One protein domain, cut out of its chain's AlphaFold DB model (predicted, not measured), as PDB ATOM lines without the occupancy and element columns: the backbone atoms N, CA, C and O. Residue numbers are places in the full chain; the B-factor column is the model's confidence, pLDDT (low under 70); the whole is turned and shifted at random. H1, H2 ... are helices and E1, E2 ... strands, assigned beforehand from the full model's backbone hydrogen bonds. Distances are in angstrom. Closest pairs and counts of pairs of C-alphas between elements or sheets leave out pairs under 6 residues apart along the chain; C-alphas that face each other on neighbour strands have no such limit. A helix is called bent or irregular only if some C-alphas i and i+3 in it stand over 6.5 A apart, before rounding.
ATOM      1  N   GLY A  85     133.371 145.041 153.977       87.56
ATOM      2  CA  GLY A  85     134.500 145.438 153.130       87.56
ATOM      3  C   GLY A  85     135.859 144.948 153.591       87.56
ATOM      4  O   GLY A  85     136.016 144.423 154.689       87.56
ATOM      5  N   GLY A  86     136.871 145.171 152.765       90.00
ATOM      6  CA  GLY A  86     138.180 144.565 152.952       90.00
ATOM      7  C   GLY A  86     139.240 145.069 151.992       90.00
ATOM      8  O   GLY A  86     139.001 145.943 151.161       90.00
ATOM      9  N   THR A  87     140.433 144.512 152.132       91.38
ATOM     10  CA  THR A  87     141.529 144.609 151.171       91.38
ATOM     11  C   THR A  87     141.123 143.866 149.898       91.38
ATOM     12  O   THR A  87     140.668 142.728 149.981       91.38
ATOM     13  N   LEU A  88     141.251 144.512 148.737       91.94
ATOM     14  CA  LEU A  88     140.858 143.956 147.442       91.94
ATOM     15  C   LEU A  88     142.101 143.439 146.707       91.94
ATOM     16  O   LEU A  88     142.973 144.221 146.323       91.94
ATOM     17  N   SER A  89     142.179 142.124 146.527       91.94
ATOM     18  CA  SER A  89     143.295 141.403 145.907       91.94
ATOM     19  C   SER A  89     142.855 140.707 144.605       91.94
ATOM     20  O   SER A  89     141.687 140.777 144.210       91.94
ATOM     21  N   VAL A  90     143.793 140.053 143.909       90.88
ATOM     22  CA  VAL A  90     143.502 139.145 142.783       90.88
ATOM     23  C   VAL A  90     144.040 137.768 143.142       90.88
ATOM     24  O   VAL A  90     145.190 137.643 143.567       90.88
ATOM     25  N   GLY A  91     143.219 136.737 142.980       86.56
ATOM     26  CA  GLY A  91     143.626 135.354 143.188       86.56
ATOM     27  C   GLY A  91     144.496 134.798 142.061       86.56
ATOM     28  O   GLY A  91     144.607 135.363 140.973       86.56
ATOM     29  N   THR A  92     145.082 133.625 142.298       84.50
ATOM     30  CA  THR A  92     145.834 132.857 141.284       84.50
ATOM     31  C   THR A  92     144.964 132.343 140.130       84.50
ATOM     32  O   THR A  92     145.485 131.891 139.115       84.50
ATOM     33  N   ASP A  93     143.646 132.427 140.290       85.31
ATOM     34  CA  ASP A  93     142.589 132.171 139.312       85.31
ATOM     35  C   ASP A  93     142.225 133.406 138.462       85.31
ATOM     36  O   ASP A  93     141.429 133.294 137.534       85.31
ATOM     37  N   GLY A  94     142.798 134.579 138.757       84.81
ATOM     38  CA  GLY A  94     142.470 135.846 138.097       84.81
ATOM     39  C   GLY A  94     141.187 136.513 138.609       84.81
ATOM     40  O   GLY A  94     140.792 137.552 138.078       84.81
ATOM     41  N   ASN A  95     140.542 135.954 139.635       91.31
ATOM     42  CA  ASN A  95     139.321 136.509 140.217       91.31
ATOM     43  C   ASN A  95     139.653 137.582 141.263       91.31
ATOM     44  O   ASN A  95     140.652 137.474 141.978       91.31
ATOM     45  N   LEU A  96     138.797 138.598 141.395       92.62
ATOM     46  CA  LEU A  96     138.878 139.557 142.502       92.62
ATOM     47  C   LEU A  96     138.585 138.854 143.833       92.62
ATOM     48  O   LEU A  96     137.676 138.027 143.909       92.62
ATOM     49  N   ARG A  97     139.338 139.199 144.883       92.19
ATOM     50  CA  ARG A  97     139.195 138.596 146.215       92.19
ATOM     51  C   ARG A  97     139.158 139.628 147.335       92.19
ATOM     52  O   ARG A  97     139.786 140.681 147.246       92.19
ATOM     53  N   CYS A  98     138.404 139.318 148.386       90.88
ATOM     54  CA  CYS A  98     138.236 140.152 149.575       90.88
ATOM     55  C   CYS A  98     138.487 139.322 150.843       90.88
ATOM     56  O   CYS A  98     137.561 138.961 151.570       90.88
ATOM     57  N   ASP A  99     139.759 139.022 151.107       83.44
ATOM     58  CA  ASP A  99     140.184 138.082 152.153       83.44
ATOM     59  C   ASP A  99     139.818 138.525 153.592       83.44
ATOM     60  O   ASP A  99     139.822 137.703 154.505       83.44
ATOM     61  N   ASP A 100     139.452 139.798 153.810       85.00
ATOM     62  CA  ASP A 100     138.992 140.332 155.108       85.00
ATOM     63  C   ASP A 100     137.482 140.096 155.389       85.00
ATOM     64  O   ASP A 100     137.038 140.296 156.523       85.00
ATOM     65  N   ASP A 101     136.663 139.761 154.377       87.56
ATOM     66  CA  ASP A 101     135.190 139.808 154.477       87.56
ATOM     67  C   ASP A 101     134.491 138.796 153.542       87.56
ATOM     68  O   ASP A 101     134.298 139.037 152.347       87.56
ATOM     69  N   GLN A 102     134.068 137.656 154.103       86.25
ATOM     70  CA  GLN A 102     133.454 136.534 153.370       86.25
ATOM     71  C   GLN A 102     132.137 136.889 152.651       86.25
ATOM     72  O   GLN A 102     131.769 136.244 151.670       86.25
ATOM     73  N   GLY A 103     131.419 137.906 153.129       88.38
ATOM     74  CA  GLY A 103     130.224 138.454 152.494       88.38
ATOM     75  C   GLY A 103     130.543 139.187 151.206       88.38
ATOM     76  O   GLY A 103     129.943 138.915 150.168       88.38
ATOM     77  N   VAL A 104     131.532 140.078 151.255       91.50
ATOM     78  CA  VAL A 104     131.998 140.790 150.059       91.50
ATOM     79  C   VAL A 104     132.674 139.828 149.081       91.50
ATOM     80  O   VAL A 104     132.474 139.970 147.879       91.50
ATOM     81  N   GLN A 105     133.368 138.795 149.569       93.19
ATOM     82  CA  GLN A 105     133.864 137.696 148.735       93.19
ATOM     83  C   GLN A 105     132.725 136.976 147.985       93.19
ATOM     84  O   GLN A 105     132.776 136.873 146.763       93.19
ATOM     85  N   GLY A 106     131.658 136.558 148.680       90.69
ATOM     86  CA  GLY A 106     130.492 135.931 148.041       90.69
ATOM     87  C   GLY A 106     129.767 136.851 147.048       90.69
ATOM     88  O   GLY A 106     129.268 136.389 146.022       90.69
ATOM     89  N   MET A 107     129.746 138.162 147.305       93.81
ATOM     90  CA  MET A 107     129.213 139.154 146.365       93.81
ATOM     91  C   MET A 107     130.111 139.316 145.124       93.81
ATOM     92  O   MET A 107     129.593 139.428 144.015       93.81
ATOM     93  N   LEU A 108     131.440 139.302 145.278       93.94
ATOM     94  CA  LEU A 108     132.391 139.328 144.157       93.94
ATOM     95  C   LEU A 108     132.270 138.070 143.285       93.94
ATOM     96  O   LEU A 108     132.286 138.182 142.063       93.94
ATOM     97  N   GLU A 109     132.072 136.898 143.894       93.69
ATOM     98  CA  GLU A 109     131.797 135.635 143.191       93.69
ATOM     99  C   GLU A 109     130.487 135.694 142.391       93.69
ATOM    100  O   GLU A 109     130.456 135.292 141.226       93.69
ATOM    101  N   LEU A 110     129.421 136.263 142.968       92.50
ATOM    102  CA  LEU A 110     128.172 136.512 142.245       92.50
ATOM    103  C   LEU A 110     128.389 137.478 141.067       92.50
ATOM    104  O   LEU A 110     127.925 137.206 139.963       92.50
ATOM    105  N   ILE A 111     129.121 138.580 141.261       93.06
ATOM    106  CA  ILE A 111     129.428 139.542 140.188       93.06
ATOM    107  C   ILE A 111     130.235 138.871 139.060       93.06
ATOM    108  O   ILE A 111     129.883 139.031 137.893       93.06
ATOM    109  N   ALA A 112     131.245 138.061 139.395       91.50
ATOM    110  CA  ALA A 112     132.055 137.289 138.446       91.50
ATOM    111  C   ALA A 112     131.258 136.233 137.659       91.50
ATOM    112  O   ALA A 112     131.601 135.916 136.519       91.50
ATOM    113  N   HIS A 113     130.188 135.697 138.250       90.56
ATOM    114  CA  HIS A 113     129.263 134.780 137.589       90.56
ATOM    115  C   HIS A 113     128.266 135.507 136.664       90.56
ATOM    116  O   HIS A 113     127.940 134.992 135.597       90.56
ATOM    117  N   LEU A 114     127.801 136.706 137.046       89.50
ATOM    118  CA  LEU A 114     126.836 137.506 136.274       89.50
ATOM    119  C   LEU A 114     127.472 138.302 135.120       89.50
ATOM    120  O   LEU A 114     126.795 138.573 134.130       89.50
ATOM    121  N   ASP A 115     128.744 138.689 135.240       89.75
ATOM    122  CA  ASP A 115     129.548 139.289 134.170       89.75
ATOM    123  C   ASP A 115     131.002 138.781 134.243       89.75
ATOM    124  O   ASP A 115     131.845 139.391 134.906       89.75
ATOM    125  N   PRO A 116     131.347 137.704 133.512       87.56
ATOM    126  CA  PRO A 116     132.713 137.184 133.465       87.56
ATOM    127  C   PRO A 116     133.771 138.167 132.938       87.56
ATOM    128  O   PRO A 116     134.962 137.882 133.050       87.56
ATOM    129  N   SER A 117     133.389 139.327 132.382       87.19
ATOM    130  CA  SER A 117     134.337 140.365 131.950       87.19
ATOM    131  C   SER A 117     134.942 141.182 133.104       87.19
ATOM    132  O   SER A 117     135.792 142.043 132.860       87.19
ATOM    133  N   VAL A 118     134.533 140.911 134.351       87.00
ATOM    134  CA  VAL A 118     135.213 141.398 135.566       87.00
ATOM    135  C   VAL A 118     136.407 140.529 135.982       87.00
ATOM    136  O   VAL A 118     137.235 140.967 136.781       87.00
ATOM    137  N   ASN A 119     136.526 139.316 135.435       83.31
ATOM    138  CA  ASN A 119     137.636 138.414 135.731       83.31
ATOM    139  C   ASN A 119     138.899 138.917 135.017       83.31
ATOM    140  O   ASN A 119     138.854 139.321 133.855       83.31
ATOM    141  N   GLY A 120     140.031 138.934 135.720       77.69
ATOM    142  CA  GLY A 120     141.263 139.569 135.247       77.69
ATOM    143  C   GLY A 120     141.294 141.100 135.369       77.69
ATOM    144  O   GLY A 120     142.247 141.713 134.889       77.69
ATOM    145  N   LEU A 121     140.306 141.743 136.012       85.38
ATOM    146  CA  LEU A 121     140.425 143.158 136.386       85.38
ATOM    147  C   LEU A 121     141.448 143.324 137.517       85.38
ATOM    148  O   LEU A 121     141.226 142.881 138.641       85.38
ATOM    149  N   THR A 122     142.553 144.013 137.234       84.81
ATOM    150  CA  THR A 122     143.567 144.350 138.240       84.81
ATOM    151  C   THR A 122     143.105 145.541 139.094       84.81
ATOM    152  O   THR A 122     142.939 146.636 138.548       84.81
ATOM    153  N   PRO A 123     142.919 145.390 140.417       88.19
ATOM    154  CA  PRO A 123     142.635 146.503 141.310       88.19
ATOM    155  C   PRO A 123     143.902 147.351 141.539       88.19
ATOM    156  O   PRO A 123     145.021 146.852 141.380       88.19
ATOM    157  N   PRO A 124     143.769 148.630 141.937       88.19
ATOM    158  CA  PRO A 124     144.913 149.451 142.330       88.19
ATOM    159  C   PRO A 124     145.762 148.818 143.444       88.19
ATOM    160  O   PRO A 124     145.259 148.083 144.294       88.19
ATOM    161  N   HIS A 125     147.054 149.147 143.491       87.88
ATOM    162  CA  HIS A 125     147.935 148.657 144.553       87.88
ATOM    163  C   HIS A 125     147.447 149.123 145.937       87.88
ATOM    164  O   HIS A 125     147.354 150.323 146.196       87.88
ATOM    165  N   GLY A 126     147.180 148.172 146.838       87.88
ATOM    166  CA  GLY A 126     146.637 148.453 148.171       87.88
ATOM    167  C   GLY A 126     145.149 148.819 148.184       87.88
ATOM    168  O   GLY A 126     144.691 149.426 149.152       87.88
ATOM    169  N   ALA A 127     144.403 148.484 147.125       92.31
ATOM    170  CA  ALA A 127     142.980 148.776 147.034       92.31
ATOM    171  C   ALA A 127     142.166 148.182 148.195       92.31
ATOM    172  O   ALA A 127     142.461 147.107 148.724       92.31
ATOM    173  N   ARG A 128     141.087 148.877 148.553       93.06
ATOM    174  CA  ARG A 128     140.072 148.417 149.502       93.06
ATOM    175  C   ARG A 128     138.691 148.526 148.877       93.06
ATOM    176  O   ARG A 128     138.385 149.547 148.270       93.06
ATOM    177  N   ILE A 129     137.866 147.502 149.055       93.25
ATOM    178  CA  ILE A 129     136.452 147.489 148.677       93.25
ATOM    179  C   ILE A 129     135.585 147.742 149.912       93.25
ATOM    180  O   ILE A 129     135.872 147.221 150.991       93.25
ATOM    181  N   GLN A 130     134.527 148.535 149.761       91.31
ATOM    182  CA  GLN A 130     133.491 148.742 150.772       91.31
ATOM    183  C   GLN A 130     132.109 148.613 150.130       91.31
ATOM    184  O   GLN A 130     131.850 149.169 149.061       91.31
ATOM    185  N   VAL A 131     131.231 147.866 150.791       89.12
ATOM    186  CA  VAL A 131     129.810 147.755 150.470       89.12
ATOM    187  C   VAL A 131     129.064 148.705 151.392       89.12
ATOM    188  O   VAL A 131     128.926 148.459 152.592       89.12
ATOM    189  N   GLU A 132     128.635 149.820 150.817       85.88
ATOM    190  CA  GLU A 132     127.947 150.905 151.501       85.88
ATOM    191  C   GLU A 132     126.427 150.775 151.338       85.88
ATOM    192  O   GLU A 132     125.907 150.297 150.323       85.88
ATOM    193  N   TRP A 133     125.713 151.228 152.365       83.19
ATOM    194  CA  TRP A 133     124.257 151.287 152.402       83.19
ATOM    195  C   TRP A 133     123.710 152.456 151.561       83.19
ATOM    196  O   TRP A 133     124.438 153.381 151.198       83.19
ATOM    197  N   ASP A 134     122.402 152.460 151.299       82.81
ATOM    198  CA  ASP A 134     121.701 153.630 150.756       82.81
ATOM    199  C   ASP A 134     121.804 154.820 151.735       82.81
ATOM    200  O   ASP A 134     121.545 154.669 152.930       82.81
ATOM    201  N   GLU A 135     122.125 156.019 151.237       82.06
ATOM    202  CA  GLU A 135     122.080 157.267 152.025       82.06
ATOM    203  C   GLU A 135     120.686 157.511 152.619       82.06
ATOM    204  O   GLU A 135     120.559 158.045 153.717       82.06
ATOM    205  N   ASN A 136     119.645 157.063 151.915       87.56
ATOM    206  CA  ASN A 136     118.244 157.248 152.282       87.56
ATOM    207  C   ASN A 136     117.691 156.059 153.094       87.56
ATOM    208  O   ASN A 136     116.477 155.943 153.252       87.56
ATOM    209  N   LEU A 137     118.534 155.130 153.581       88.06
ATOM    210  CA  LEU A 137     118.065 153.900 154.245       88.06
ATOM    211  C   LEU A 137     117.189 154.188 155.479       88.06
ATOM    212  O   LEU A 137     116.253 153.438 155.743       88.06
ATOM    213  N   MET A 138     117.451 155.290 156.187       87.50
ATOM    214  CA  MET A 138     116.619 155.773 157.298       87.50
ATOM    215  C   MET A 138     115.190 156.099 156.835       87.50
ATOM    216  O   MET A 138     114.229 155.593 157.411       87.50
ATOM    217  N   ASP A 139     115.034 156.850 155.742       89.94
ATOM    218  CA  ASP A 139     113.723 157.196 155.175       89.94
ATOM    219  C   ASP A 139     113.004 155.949 154.643       89.94
ATOM    220  O   ASP A 139     111.805 155.763 154.854       89.94
ATOM    221  N   LYS A 140     113.749 155.036 153.998       92.69
ATOM    222  CA  LYS A 140     113.226 153.729 153.564       92.69
ATOM    223  C   LYS A 140     112.721 152.911 154.756       92.69
ATOM    224  O   LYS A 140     111.665 152.288 154.656       92.69
ATOM    225  N   MET A 141     113.431 152.944 155.884       91.69
ATOM    226  CA  MET A 141     113.000 152.306 157.127       91.69
ATOM    227  C   MET A 141     111.754 152.980 157.701       91.69
ATOM    228  O   MET A 141     110.827 152.276 158.077       91.69
ATOM    229  N   GLY A 142     111.662 154.313 157.684       90.75
ATOM    230  CA  GLY A 142     110.451 155.045 158.072       90.75
ATOM    231  C   GLY A 142     109.220 154.635 157.250       90.75
ATOM    232  O   GLY A 142     108.163 154.348 157.809       90.75
ATOM    233  N   LEU A 143     109.364 154.512 155.928       93.56
ATOM    234  CA  LEU A 143     108.297 154.043 155.033       93.56
ATOM    235  C   LEU A 143     107.905 152.576 155.288       93.56
ATOM    236  O   LEU A 143     106.717 152.248 155.328       93.56
ATOM    237  N   PHE A 144     108.880 151.692 155.517       94.38
ATOM    238  CA  PHE A 144     108.607 150.286 155.839       94.38
ATOM    239  C   PHE A 144     108.012 150.115 157.250       94.38
ATOM    240  O   PHE A 144     107.144 149.272 157.468       94.38
ATOM    241  N   MET A 145     108.388 150.971 158.199       91.31
ATOM    242  CA  MET A 145     107.772 151.065 159.524       91.31
ATOM    243  C   MET A 145     106.310 151.515 159.438       91.31
ATOM    244  O   MET A 145     105.467 150.935 160.118       91.31
ATOM    245  N   LYS A 146     105.971 152.474 158.561       92.50
ATOM    246  CA  LYS A 146     104.568 152.838 158.272       92.50
ATOM    247  C   LYS A 146     103.781 151.658 157.686       92.50
ATOM    248  O   LYS A 146     102.649 151.430 158.100       92.50
ATOM    249  N   PHE A 147     104.380 150.875 156.781       93.94
ATOM    250  CA  PHE A 147     103.782 149.630 156.267       93.94
ATOM    251  C   PHE A 147     103.539 148.595 157.382       93.94
ATOM    252  O   PHE A 147     102.475 147.982 157.433       93.94
ATOM    253  N   ALA A 148     104.465 148.476 158.338       92.38
ATOM    254  CA  ALA A 148     104.325 147.665 159.551       92.38
ATOM    255  C   ALA A 148     103.484 148.330 160.670       92.38
ATOM    256  O   ALA A 148     103.588 147.947 161.838       92.38
ATOM    257  N   GLY A 149     102.674 149.351 160.361       89.25
ATOM    258  CA  GLY A 149     101.784 150.013 161.327       89.25
ATOM    259  C   GLY A 149     102.503 150.650 162.525       89.25
ATOM    260  O   GLY A 149     101.948 150.683 163.621       89.25
ATOM    261  N   GLY A 150     103.753 151.085 162.342       85.50
ATOM    262  CA  GLY A 150     104.611 151.654 163.383       85.50
ATOM    263  C   GLY A 150     105.287 150.632 164.308       85.50
ATOM    264  O   GLY A 150     106.000 151.037 165.220       85.50
ATOM    265  N   LYS A 151     105.101 149.318 164.106       86.88
ATOM    266  CA  LYS A 151     105.591 148.274 165.028       86.88
ATOM    267  C   LYS A 151     106.969 147.715 164.613       86.88
ATOM    268  O   LYS A 151     107.030 146.988 163.619       86.88
ATOM    269  N   PRO A 152     108.056 147.913 165.395       84.94
ATOM    270  CA  PRO A 152     109.401 147.450 165.019       84.94
ATOM    271  C   PRO A 152     109.499 145.933 164.851       84.94
ATOM    272  O   PRO A 152     110.093 145.444 163.895       84.94
ATOM    273  N   LEU A 153     108.875 145.177 165.758       86.75
ATOM    274  CA  LEU A 153     108.897 143.712 165.726       86.75
ATOM    275  C   LEU A 153     108.164 143.145 164.504       86.75
ATOM    276  O   LEU A 153     108.605 142.144 163.952       86.75
ATOM    277  N   LEU A 154     107.098 143.811 164.046       91.56
ATOM    278  CA  LEU A 154     106.398 143.435 162.818       91.56
ATOM    279  C   LEU A 154     107.219 143.807 161.578       91.56
ATOM    280  O   LEU A 154     107.292 143.008 160.654       91.56
ATOM    281  N   ALA A 155     107.898 144.958 161.565       92.12
ATOM    282  CA  ALA A 155     108.826 145.291 160.482       92.12
ATOM    283  C   ALA A 155     109.948 144.241 160.363       92.12
ATOM    284  O   ALA A 155     110.211 143.750 159.270       92.12
ATOM    285  N   ILE A 156     110.552 143.832 161.485       90.00
ATOM    286  CA  ILE A 156     111.564 142.764 161.533       90.00
ATOM    287  C   ILE A 156     110.989 141.426 161.032       90.00
ATOM    288  O   ILE A 156     111.662 140.733 160.268       90.00
ATOM    289  N   ASP A 157     109.759 141.072 161.418       91.69
ATOM    290  CA  ASP A 157     109.088 139.842 160.974       91.69
ATOM    291  C   ASP A 157     108.855 139.830 159.457       91.69
ATOM    292  O   ASP A 157     109.261 138.895 158.772       91.69
ATOM    293  N   LEU A 158     108.298 140.917 158.914       93.94
ATOM    294  CA  LEU A 158     108.031 141.080 157.482       93.94
ATOM    295  C   LEU A 158     109.319 141.121 156.641       93.94
ATOM    296  O   LEU A 158     109.304 140.691 155.493       93.94
ATOM    297  N   LEU A 159     110.438 141.609 157.189       94.06
ATOM    298  CA  LEU A 159     111.744 141.594 156.514       94.06
ATOM    299  C   LEU A 159     112.391 140.201 156.523       94.06
ATOM    300  O   LEU A 159     113.007 139.807 155.532       94.06
ATOM    301  N   ARG A 160     112.225 139.433 157.608       91.00
ATOM    302  CA  ARG A 160     112.620 138.013 157.667       91.00
ATOM    303  C   ARG A 160     111.788 137.177 156.692       91.00
ATOM    304  O   ARG A 160     112.354 136.395 155.930       91.00
ATOM    305  N   ASP A 161     110.476 137.404 156.658       91.00
ATOM    306  CA  ASP A 161     109.565 136.781 155.697       91.00
ATOM    307  C   ASP A 161     109.886 137.174 154.255       91.00
ATOM    308  O   ASP A 161     109.897 136.297 153.397       91.00
ATOM    309  N   ALA A 162     110.227 138.438 153.980       93.00
ATOM    310  CA  ALA A 162     110.677 138.860 152.655       93.00
ATOM    311  C   ALA A 162     111.890 138.039 152.189       93.00
ATOM    312  O   ALA A 162     111.851 137.462 151.109       93.00
ATOM    313  N   ILE A 163     112.945 137.905 152.998       90.00
ATOM    314  CA  ILE A 163     114.128 137.117 152.600       90.00
ATOM    315  C   ILE A 163     113.772 135.628 152.398       90.00
ATOM    316  O   ILE A 163     114.252 134.998 151.455       90.00
ATOM    317  N   ALA A 164     112.906 135.065 153.248       88.31
ATOM    318  CA  ALA A 164     112.563 133.641 153.215       88.31
ATOM    319  C   ALA A 164     111.567 133.240 152.113       88.31
ATOM    320  O   ALA A 164     111.703 132.171 151.516       88.31
ATOM    321  N   LYS A 165     110.562 134.082 151.855       88.88
ATOM    322  CA  LYS A 165     109.415 133.816 150.966       88.88
ATOM    323  C   LYS A 165     109.465 134.659 149.679       88.88
ATOM    324  O   LYS A 165     108.748 134.365 148.730       88.88
ATOM    325  N   ARG A 166     110.366 135.646 149.587       86.56
ATOM    326  CA  ARG A 166     110.583 136.538 148.429       86.56
ATOM    327  C   ARG A 166     109.306 137.272 148.020       86.56
ATOM    328  O   ARG A 166     108.720 137.960 148.852       86.56
ATOM    329  N   GLU A 167     108.881 137.172 146.762       82.19
ATOM    330  CA  GLU A 167     107.652 137.828 146.297       82.19
ATOM    331  C   GLU A 167     106.400 137.198 146.939       82.19
ATOM    332  O   GLU A 167     105.456 137.924 147.238       82.19
ATOM    333  N   ASP A 168     106.445 135.909 147.305       88.94
ATOM    334  CA  ASP A 168     105.375 135.200 148.027       88.94
ATOM    335  C   ASP A 168     105.263 135.597 149.518       88.94
ATOM    336  O   ASP A 168     104.428 135.061 150.249       88.94
ATOM    337  N   ALA A 169     106.087 136.531 150.010       90.88
ATOM    338  CA  ALA A 169     105.939 137.105 151.351       90.88
ATOM    339  C   ALA A 169     104.738 138.067 151.462       90.88
ATOM    340  O   ALA A 169     104.236 138.311 152.561       90.88
ATOM    341  N   PHE A 170     104.274 138.615 150.336       95.25
ATOM    342  CA  PHE A 170     103.259 139.669 150.270       95.25
ATOM    343  C   PHE A 170     102.214 139.341 149.201       95.25
ATOM    344  O   PHE A 170     102.480 138.608 148.253       95.25
ATOM    345  N   THR A 171     100.998 139.870 149.338       94.88
ATOM    346  CA  THR A 171      99.981 139.688 148.290       94.88
ATOM    347  C   THR A 171     100.225 140.649 147.118       94.88
ATOM    348  O   THR A 171     100.728 141.755 147.325       94.88
ATOM    349  N   PRO A 172      99.755 140.340 145.892       93.56
ATOM    350  CA  PRO A 172      99.835 141.270 144.759       93.56
ATOM    351  C   PRO A 172      99.155 142.635 145.003       93.56
ATOM    352  O   PRO A 172      99.447 143.614 144.306       93.56
ATOM    353  N   GLY A 173      98.248 142.715 145.986       91.31
ATOM    354  CA  GLY A 173      97.585 143.944 146.428       91.31
ATOM    355  C   GLY A 173      98.394 144.791 147.420       91.31
ATOM    356  O   GLY A 173      98.144 145.990 147.516       91.31
ATOM    357  N   ALA A 174      99.383 144.220 148.114       94.31
ATOM    358  CA  ALA A 174     100.155 144.903 149.150       94.31
ATOM    359  C   ALA A 174     100.913 146.126 148.608       94.31
ATOM    360  O   ALA A 174     101.565 146.052 147.563       94.31
ATOM    361  N   ARG A 175     100.867 147.259 149.318       95.06
ATOM    362  CA  ARG A 175     101.595 148.488 148.954       95.06
ATOM    363  C   ARG A 175     102.264 149.110 150.173       95.06
ATOM    364  O   ARG A 175     101.636 149.248 151.219       95.06
ATOM    365  N   VAL A 176     103.514 149.538 150.013       93.50
ATOM    366  CA  VAL A 176     104.202 150.375 151.007       93.50
ATOM    367  C   VAL A 176     103.590 151.787 150.960       93.50
ATOM    368  O   VAL A 176     103.519 152.358 149.863       93.50
ATOM    369  N   PRO A 177     103.136 152.365 152.093       88.31
ATOM    370  CA  PRO A 177     102.572 153.714 152.136       88.31
ATOM    371  C   PRO A 177     103.531 154.760 151.566       88.31
ATOM    372  O   PRO A 177     104.744 154.604 151.669       88.31
ATOM    373  N   GLU A 178     102.971 155.821 150.977       89.56
ATOM    374  CA  GLU A 178     103.666 156.959 150.333       89.56
ATOM    375  C   GLU A 178     104.526 156.591 149.102       89.56
ATOM    376  O   GLU A 178     104.450 157.283 148.090       89.56
ATOM    377  N   ALA A 179     105.254 155.472 149.115       88.75
ATOM    378  CA  ALA A 179     105.968 154.931 147.957       88.75
ATOM    379  C   ALA A 179     105.032 154.326 146.891       88.75
ATOM    380  O   ALA A 179     105.370 154.329 145.710       88.75
ATOM    381  N   ASN A 180     103.877 153.783 147.304       91.12
ATOM    382  CA  ASN A 180     102.882 153.114 146.448       91.12
ATOM    383  C   ASN A 180     103.451 151.974 145.565       91.12
ATOM    384  O   ASN A 180     102.916 151.652 144.505       91.12
ATOM    385  N   GLN A 181     104.542 151.349 146.015       93.06
ATOM    386  CA  GLN A 181     105.184 150.195 145.379       93.06
ATOM    387  C   GLN A 181     104.785 148.905 146.101       93.06
ATOM    388  O   GLN A 181     104.471 148.928 147.295       93.06
ATOM    389  N   HIS A 182     104.821 147.770 145.397       95.12
ATOM    390  CA  HIS A 182     104.755 146.459 146.049       95.12
ATOM    391  C   HIS A 182     105.969 146.292 146.987       95.12
ATOM    392  O   HIS A 182     107.059 146.720 146.596       95.12
ATOM    393  N   PRO A 183     105.854 145.688 148.188       95.25
ATOM    394  CA  PRO A 183     106.972 145.612 149.132       95.25
ATOM    395  C   PRO A 183     108.251 145.006 148.538       95.25
ATOM    396  O   PRO A 183     109.324 145.573 148.719       95.25
ATOM    397  N   SER A 184     108.156 143.945 147.732       94.00
ATOM    398  CA  SER A 184     109.332 143.356 147.068       94.00
ATOM    399  C   SER A 184     109.984 144.296 146.040       94.00
ATOM    400  O   SER A 184     111.207 144.336 145.911       94.00
ATOM    401  N   GLU A 185     109.199 145.124 145.344       93.44
ATOM    402  CA  GLU A 185     109.748 146.162 144.465       93.44
ATOM    403  C   GLU A 185     110.404 147.290 145.271       93.44
ATOM    404  O   GLU A 185     111.507 147.718 144.940       93.44
ATOM    405  N   PHE A 186     109.761 147.730 146.355       95.06
ATOM    406  CA  PHE A 186     110.300 148.739 147.261       95.06
ATOM    407  C   PHE A 186     111.663 148.318 147.831       95.06
ATOM    408  O   PHE A 186     112.607 149.107 147.798       95.06
ATOM    409  N   LEU A 187     111.787 147.061 148.273       94.81
ATOM    410  CA  LEU A 187     113.031 146.470 148.777       94.81
ATOM    411  C   LEU A 187     114.112 146.397 147.685       94.81
ATOM    412  O   LEU A 187     115.226 146.871 147.896       94.81
ATOM    413  N   ARG A 188     113.770 145.922 146.479       91.88
ATOM    414  CA  ARG A 188     114.661 145.924 145.297       91.88
ATOM    415  C   ARG A 188     115.147 147.331 144.906       91.88
ATOM    416  O   ARG A 188     116.197 147.465 144.269       91.88
ATOM    417  N   ASN A 189     114.388 148.368 145.261       90.88
ATOM    418  CA  ASN A 189     114.670 149.781 145.001       90.88
ATOM    419  C   ASN A 189     115.452 150.484 146.134       90.88
ATOM    420  O   ASN A 189     115.590 151.711 146.101       90.88
ATOM    421  N   ILE A 190     115.965 149.743 147.120       91.00
ATOM    422  CA  ILE A 190     116.957 150.230 148.090       91.00
ATOM    423  C   ILE A 190     118.354 150.123 147.462       91.00
ATOM    424  O   ILE A 190     118.695 149.114 146.842       91.00
ATOM    425  N   GLY A 191     119.150 151.186 147.568       81.56
ATOM    426  CA  GLY A 191     120.454 151.282 146.921       81.56
ATOM    427  C   GLY A 191     121.537 150.406 147.558       81.56
ATOM    428  O   GLY A 191     121.871 150.568 148.729       81.56
ATOM    429  N   LEU A 192     122.159 149.552 146.745       85.94
ATOM    430  CA  LEU A 192     123.488 148.990 146.998       85.94
ATOM    431  C   LEU A 192     124.554 149.944 146.448       85.94
ATOM    432  O   LEU A 192     124.455 150.361 145.288       85.94
ATOM    433  N   ARG A 193     125.599 150.232 147.228       88.25
ATOM    434  CA  ARG A 193     126.772 151.003 146.789       88.25
ATOM    435  C   ARG A 193     128.048 150.182 146.953       88.25
ATOM    436  O   ARG A 193     128.239 149.527 147.971       88.25
ATOM    437  N   ILE A 194     128.920 150.217 145.945       91.00
ATOM    438  CA  ILE A 194     130.227 149.544 145.970       91.00
ATOM    439  C   ILE A 194     131.302 150.603 145.749       91.00
ATOM    440  O   ILE A 194     131.533 151.047 144.624       91.00
ATOM    441  N   HIS A 195     131.957 151.011 146.832       91.94
ATOM    442  CA  HIS A 195     133.093 151.920 146.775       91.94
ATOM    443  C   HIS A 195     134.403 151.124 146.709       91.94
ATOM    444  O   HIS A 195     134.558 150.095 147.369       91.94
ATOM    445  N   VAL A 196     135.362 151.601 145.911       92.19
ATOM    446  CA  VAL A 196     136.726 151.059 145.860       92.19
ATOM    447  C   VAL A 196     137.705 152.216 146.012       92.19
ATOM    448  O   VAL A 196     137.650 153.176 145.248       92.19
ATOM    449  N   THR A 197     138.592 152.123 147.000       91.00
ATOM    450  CA  THR A 197     139.597 153.144 147.324       91.00
ATOM    451  C   THR A 197     141.003 152.595 147.049       91.00
ATOM    452  O   THR A 197     141.302 151.515 147.554       91.00
ATOM    453  N   PRO A 198     141.899 153.304 146.331       90.25
ATOM    454  CA  PRO A 198     141.647 154.541 145.592       90.25
ATOM    455  C   PRO A 198     140.705 154.306 144.403       90.25
ATOM    456  O   PRO A 198     140.658 153.207 143.842       90.25
ATOM    457  N   ASP A 199     139.965 155.347 144.014       87.81
ATOM    458  CA  ASP A 199     139.053 155.241 142.877       87.81
ATOM    459  C   ASP A 199     139.826 155.010 141.568       87.81
ATOM    460  O   ASP A 199     140.908 155.544 141.321       87.81
ATOM    461  N   SER A 200     139.245 154.145 140.751       84.44
ATOM    462  CA  SER A 200     139.757 153.617 139.488       84.44
ATOM    463  C   SER A 200     138.615 153.281 138.517       84.44
ATOM    464  O   SER A 200     138.838 152.631 137.498       84.44
ATOM    465  N   GLY A 201     137.370 153.648 138.849       88.69
ATOM    466  CA  GLY A 201     136.164 153.185 138.161       88.69
ATOM    467  C   GLY A 201     135.783 151.726 138.454       88.69
ATOM    468  O   GLY A 201     134.697 151.298 138.062       88.69
ATOM    469  N   LEU A 202     136.618 150.957 139.172       90.69
ATOM    470  CA  LEU A 202     136.357 149.544 139.470       90.69
ATOM    471  C   LEU A 202     135.075 149.351 140.296       90.69
ATOM    472  O   LEU A 202     134.248 148.517 139.937       90.69
ATOM    473  N   GLY A 203     134.861 150.165 141.338       90.00
ATOM    474  CA  GLY A 203     133.630 150.127 142.141       90.00
ATOM    475  C   GLY A 203     132.374 150.393 141.305       90.00
ATOM    476  O   GLY A 203     131.420 149.620 141.360       90.00
ATOM    477  N   ALA A 204     132.422 151.404 140.429       90.88
ATOM    478  CA  ALA A 204     131.332 151.711 139.504       90.88
ATOM    479  C   ALA A 204     131.059 150.565 138.511       90.88
ATOM    480  O   ALA A 204     129.898 150.265 138.228       90.88
ATOM    481  N   ARG A 205     132.097 149.870 138.014       90.88
ATOM    482  CA  ARG A 205     131.905 148.696 137.147       90.88
ATOM    483  C   ARG A 205     131.281 147.523 137.902       90.88
ATOM    484  O   ARG A 205     130.295 146.977 137.415       90.88
ATOM    485  N   LEU A 206     131.773 147.190 139.097       92.75
ATOM    486  CA  LEU A 206     131.184 146.151 139.955       92.75
ATOM    487  C   LEU A 206     129.709 146.456 140.279       92.75
ATOM    488  O   LEU A 206     128.849 145.587 140.147       92.75
ATOM    489  N   GLN A 207     129.393 147.710 140.615       91.94
ATOM    490  CA  GLN A 207     128.022 148.159 140.859       91.94
ATOM    491  C   GLN A 207     127.150 148.071 139.593       91.94
ATOM    492  O   GLN A 207     125.971 147.724 139.688       91.94
ATOM    493  N   SER A 208     127.708 148.336 138.404       90.50
ATOM    494  CA  SER A 208     126.967 148.271 137.136       90.50
ATOM    495  C   SER A 208     126.462 146.863 136.801       90.50
ATOM    496  O   SER A 208     125.325 146.734 136.352       90.50
ATOM    497  N   VAL A 209     127.217 145.801 137.115       90.19
ATOM    498  CA  VAL A 209     126.796 144.401 136.873       90.19
ATOM    499  C   VAL A 209     125.482 144.073 137.593       90.19
ATOM    500  O   VAL A 209     124.634 143.366 137.046       90.19
ATOM    501  N   LEU A 210     125.302 144.642 138.789       89.00
ATOM    502  CA  LEU A 210     124.159 144.430 139.679       89.00
ATOM    503  C   LEU A 210     123.028 145.459 139.501       89.00
ATOM    504  O   LEU A 210     121.971 145.308 140.111       89.00
ATOM    505  N   THR A 211     123.225 146.520 138.711       83.94
ATOM    506  CA  THR A 211     122.253 147.629 138.582       83.94
ATOM    507  C   THR A 211     121.826 147.945 137.150       83.94
ATOM    508  O   THR A 211     120.760 148.539 136.972       83.94
ATOM    509  N   ALA A 212     122.598 147.537 136.141       78.88
ATOM    510  CA  ALA A 212     122.230 147.666 134.737       78.88
ATOM    511  C   ALA A 212     120.990 146.814 134.389       78.88
ATOM    512  O   ALA A 212     120.742 145.795 135.041       78.88
ATOM    513  N   PRO A 213     120.226 147.184 133.341       69.56
ATOM    514  CA  PRO A 213     119.221 146.303 132.760       69.56
ATOM    515  C   PRO A 213     119.868 144.959 132.368       69.56
ATOM    516  O   PRO A 213     120.868 144.970 131.652       69.56
ATOM    517  N   PRO A 214     119.352 143.819 132.850       73.56
ATOM    518  CA  PRO A 214     119.925 142.510 132.564       73.56
ATOM    519  C   PRO A 214     119.577 142.054 131.142       73.56
ATOM    520  O   PRO A 214     118.420 142.114 130.726       73.56
ATOM    521  N   ASP A 215     120.586 141.573 130.417       74.50
ATOM    522  CA  ASP A 215     120.475 141.192 129.001       74.50
ATOM    523  C   ASP A 215     119.756 139.843 128.769       74.50
ATOM    524  O   ASP A 215     119.315 139.558 127.655       74.50
ATOM    525  N   ASP A 216     119.605 139.020 129.815       81.94
ATOM    526  CA  ASP A 216     118.945 137.709 129.779       81.94
ATOM    527  C   ASP A 216     118.066 137.443 131.020       81.94
ATOM    528  O   ASP A 216     118.142 138.127 132.046       81.94
ATOM    529  N   SER A 217     117.207 136.422 130.932       84.31
ATOM    530  CA  SER A 217     116.221 136.085 131.967       84.31
ATOM    531  C   SER A 217     116.800 135.449 133.234       84.31
ATOM    532  O   SER A 217     116.217 135.621 134.307       84.31
ATOM    533  N   GLU A 218     117.914 134.717 133.154       84.88
ATOM    534  CA  GLU A 218     118.515 134.086 134.335       84.88
ATOM    535  C   GLU A 218     119.264 135.133 135.162       84.88
ATOM    536  O   GLU A 218     119.000 135.281 136.358       84.88
ATOM    537  N   ARG A 219     120.103 135.947 134.510       85.69
ATOM    538  CA  ARG A 219     120.761 137.104 135.122       85.69
ATOM    539  C   ARG A 219     119.742 138.073 135.710       85.69
ATOM    540  O   ARG A 219     119.940 138.531 136.832       85.69
ATOM    541  N   ASN A 220     118.621 138.327 135.025       87.31
ATOM    542  CA  ASN A 220     117.525 139.127 135.582       87.31
ATOM    543  C   ASN A 220     116.968 138.534 136.882       87.31
ATOM    544  O   ASN A 220     116.793 139.254 137.864       87.31
ATOM    545  N   THR A 221     116.732 137.221 136.911       87.69
ATOM    546  CA  THR A 221     116.211 136.520 138.092       87.69
ATOM    547  C   THR A 221     117.209 136.582 139.254       87.69
ATOM    548  O   THR A 221     116.834 136.965 140.364       87.69
ATOM    549  N   ARG A 222     118.495 136.293 138.998       88.25
ATOM    550  CA  ARG A 222     119.576 136.353 139.999       88.25
ATOM    551  C   ARG A 222     119.772 137.774 140.551       88.25
ATOM    552  O   ARG A 222     119.796 137.945 141.767       88.25
ATOM    553  N   VAL A 223     119.842 138.795 139.690       89.69
ATOM    554  CA  VAL A 223     119.992 140.210 140.095       89.69
ATOM    555  C   VAL A 223     118.758 140.719 140.847       89.69
ATOM    556  O   VAL A 223     118.903 141.392 141.868       89.69
ATOM    557  N   THR A 224     117.549 140.378 140.390       89.44
ATOM    558  CA  THR A 224     116.293 140.766 141.052       89.44
ATOM    559  C   THR A 224     116.201 140.171 142.455       89.44
ATOM    560  O   THR A 224     115.965 140.925 143.399       89.44
ATOM    561  N   LYS A 225     116.476 138.865 142.610       89.88
ATOM    562  CA  LYS A 225     116.585 138.201 143.920       89.88
ATOM    563  C   LYS A 225     117.621 138.902 144.798       89.88
ATOM    564  O   LYS A 225     117.299 139.332 145.898       89.88
ATOM    565  N   PHE A 226     118.860 139.027 144.325       91.38
ATOM    566  CA  PHE A 226     119.947 139.557 145.142       91.38
ATOM    567  C   PHE A 226     119.664 140.988 145.629       91.38
ATOM    568  O   PHE A 226     119.851 141.279 146.806       91.38
ATOM    569  N   ARG A 227     119.136 141.869 144.766       91.75
ATOM    570  CA  ARG A 227     118.734 143.231 145.161       91.75
ATOM    571  C   ARG A 227     117.573 143.253 146.151       91.75
ATOM    572  O   ARG A 227     117.588 144.066 147.069       91.75
ATOM    573  N   HIS A 228     116.574 142.396 145.957       93.00
ATOM    574  CA  HIS A 228     115.458 142.241 146.886       93.00
ATOM    575  C   HIS A 228     115.956 141.842 148.283       93.00
ATOM    576  O   HIS A 228     115.688 142.529 149.270       93.00
ATOM    577  N   ASP A 229     116.747 140.770 148.343       91.81
ATOM    578  CA  ASP A 229     117.248 140.197 149.588       91.81
ATOM    579  C   ASP A 229     118.263 141.134 150.267       91.81
ATOM    580  O   ASP A 229     118.258 141.252 151.490       91.81
ATOM    581  N   PHE A 230     119.076 141.871 149.495       91.19
ATOM    582  CA  PHE A 230     119.977 142.907 150.012       91.19
ATOM    583  C   PHE A 230     119.213 144.108 150.588       91.19
ATOM    584  O   PHE A 230     119.575 144.615 151.651       91.19
ATOM    585  N   GLY A 231     118.138 144.560 149.935       92.38
ATOM    586  CA  GLY A 231     117.278 145.623 150.459       92.38
ATOM    587  C   GLY A 231     116.609 145.220 151.774       92.38
ATOM    588  O   GLY A 231     116.642 145.975 152.749       92.38
ATOM    589  N   ALA A 232     116.086 143.992 151.838       92.81
ATOM    590  CA  ALA A 232     115.518 143.422 153.058       92.81
ATOM    591  C   ALA A 232     116.572 143.271 154.170       92.81
ATOM    592  O   ALA A 232     116.345 143.704 155.299       92.81
ATOM    593  N   MET A 233     117.757 142.746 153.838       89.94
ATOM    594  CA  MET A 233     118.915 142.672 154.732       89.94
ATOM    595  C   MET A 233     119.333 144.052 155.252       89.94
ATOM    596  O   MET A 233     119.698 144.161 156.420       89.94
ATOM    597  N   SER A 234     119.297 145.095 154.422       89.75
ATOM    598  CA  SER A 234     119.720 146.448 154.802       89.75
ATOM    599  C   SER A 234     118.792 147.039 155.864       89.75
ATOM    600  O   SER A 234     119.258 147.477 156.916       89.75
ATOM    601  N   LEU A 235     117.472 146.970 155.647       91.81
ATOM    602  CA  LEU A 235     116.488 147.399 156.647       91.81
ATOM    603  C   LEU A 235     116.527 146.522 157.907       91.81
ATOM    604  O   LEU A 235     116.468 147.046 159.016       91.81
ATOM    605  N   LEU A 236     116.694 145.204 157.761       88.56
ATOM    606  CA  LEU A 236     116.794 144.281 158.894       88.56
ATOM    607  C   LEU A 236     118.063 144.539 159.725       88.56
ATOM    608  O   LEU A 236     118.009 144.511 160.953       88.56
ATOM    609  N   SER A 237     119.182 144.865 159.073       82.88
ATOM    610  CA  SER A 237     120.432 145.259 159.732       82.88
ATOM    611  C   SER A 237     120.273 146.574 160.490       82.88
ATOM    612  O   SER A 237     120.753 146.680 161.615       82.88
ATOM    613  N   LEU A 238     119.563 147.552 159.916       84.19
ATOM    614  CA  LEU A 238     119.255 148.828 160.565       84.19
ATOM    615  C   LEU A 238     118.316 148.651 161.775       84.19
ATOM    616  O   LEU A 238     118.561 149.237 162.829       84.19
ATOM    617  N   ALA A 239     117.297 147.795 161.652       79.94
ATOM    618  CA  ALA A 239     116.348 147.468 162.718       79.94
ATOM    619  C   ALA A 239     116.982 146.673 163.877       79.94
ATOM    620  O   ALA A 239     116.616 146.857 165.038       79.94
ATOM    621  N   ALA A 240     117.930 145.782 163.572       71.00
ATOM    622  CA  ALA A 240     118.586 144.924 164.557       71.00
ATOM    623  C   ALA A 240     119.843 145.543 165.200       71.00
ATOM    624  O   ALA A 240     120.292 145.035 166.231       71.00
ATOM    625  N   ASN A 241     120.417 146.612 164.623       71.00
ATOM    626  CA  ASN A 241     121.697 147.189 165.053       71.00
ATOM    627  C   ASN A 241     121.701 147.571 166.544       71.00
ATOM    628  O   ASN A 241     120.790 148.246 167.030       71.00
TER     629      ASN A 241
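This is residues 85 to 241 of the 627 residues of an uncharacterized protein of Burkholderia sp. Bp8998 (UniProt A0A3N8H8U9). One long helix, H6, stands in the middle and crosses the long axis of the domain, with a lobe on either side of it. One lobe is a small sheet of three strands with H1 and H5 over one face; the other is a group of helices, H2, H3 and H4, that pack on H6. The printed part has 157 residues, with six named helices and three named strands along the chain as E1 H1 E2 H2 H3 H4 E3 H5 H6. The sheet runs E1 E2 E3, antiparallel, and the class is mostly helix. The whole is compact, with a radius of gyration of the C-alphas of 16.7 A and spans of 50 by 34 by 23 A.

In the sheet, E2 (residues 128 to 132) is the inner strand, antiparallel to both edge strands, E1 (residues 85 to 87) and E3 (residues 193 to 197). N 86 and O 129 are 2.9 A apart, and N 130 and O 195 are 2.9 A apart, both within hydrogen-bond range. H5 (residues 202 to 211) is on the sheet, over E3 and along the strands, at a height over the sheet of 7.5 A. H1 (residues 102 to 114) is on the same face, across the strands, at a height of 11.5 A. H1 touches H5 with residues 111 to 114 alone; the closest C-alphas, of Ile 111 and Val 209, are 6.4 A apart. H6 (residues 217 to 240) is the hub. It only just touches H5, with 3 pairs of C-alphas within 8 A; the closest, of Leu 210 and Val 223, are 5.9 A apart. H3 (residues 152 to 169) touches H6 at a shallow tilt of 10 degrees, opposite ways, with the closest C-alphas, of Ile 163 and Asp 229, 5.3 A apart. H3 is irregular, with C-alphas 164 and 167 9.5 A apart, and has a kink of 86 degrees near residue 163. H4 (residues 183 to 188) touches H6, about perpendicular at 76 degrees, with the closest C-alphas, of Arg 188 and His 228, 4.1 A apart. H2 (residues 137 to 147) touches H6 about perpendicular, at 88 degrees, with the closest C-alphas, of Met 141 and Leu 235, 6.0 A apart. In H1, H2, H4 and H6 every O i to N i+4 pair is within hydrogen-bond range; in H3 11 of 14 are, in H5 5 of 6.

E1 begins at C-alpha 85, (134.500, 145.438, 153.130), and is 7.3 A long; E2 is 12.5 A and E3 13.0 A. H1 is 18.4 A long, H2 15.0 A, H3 17.5 A, H4 8.6 A and H5 14.3 A. H6 is 33.9 A long, from C-alpha 217 at (116.221, 136.085, 131.967) to C-alpha 240 at (118.586, 144.924, 164.557).

The two C-alphas farthest apart, of Thr 92 and Gly 149, are 51.3 A apart. The printed part has no cut; the links E1 to H1, H1 to E2 and H3 to H4 are long. The mean pLDDT of the printed part is 89.0, and residue 213 is under 70.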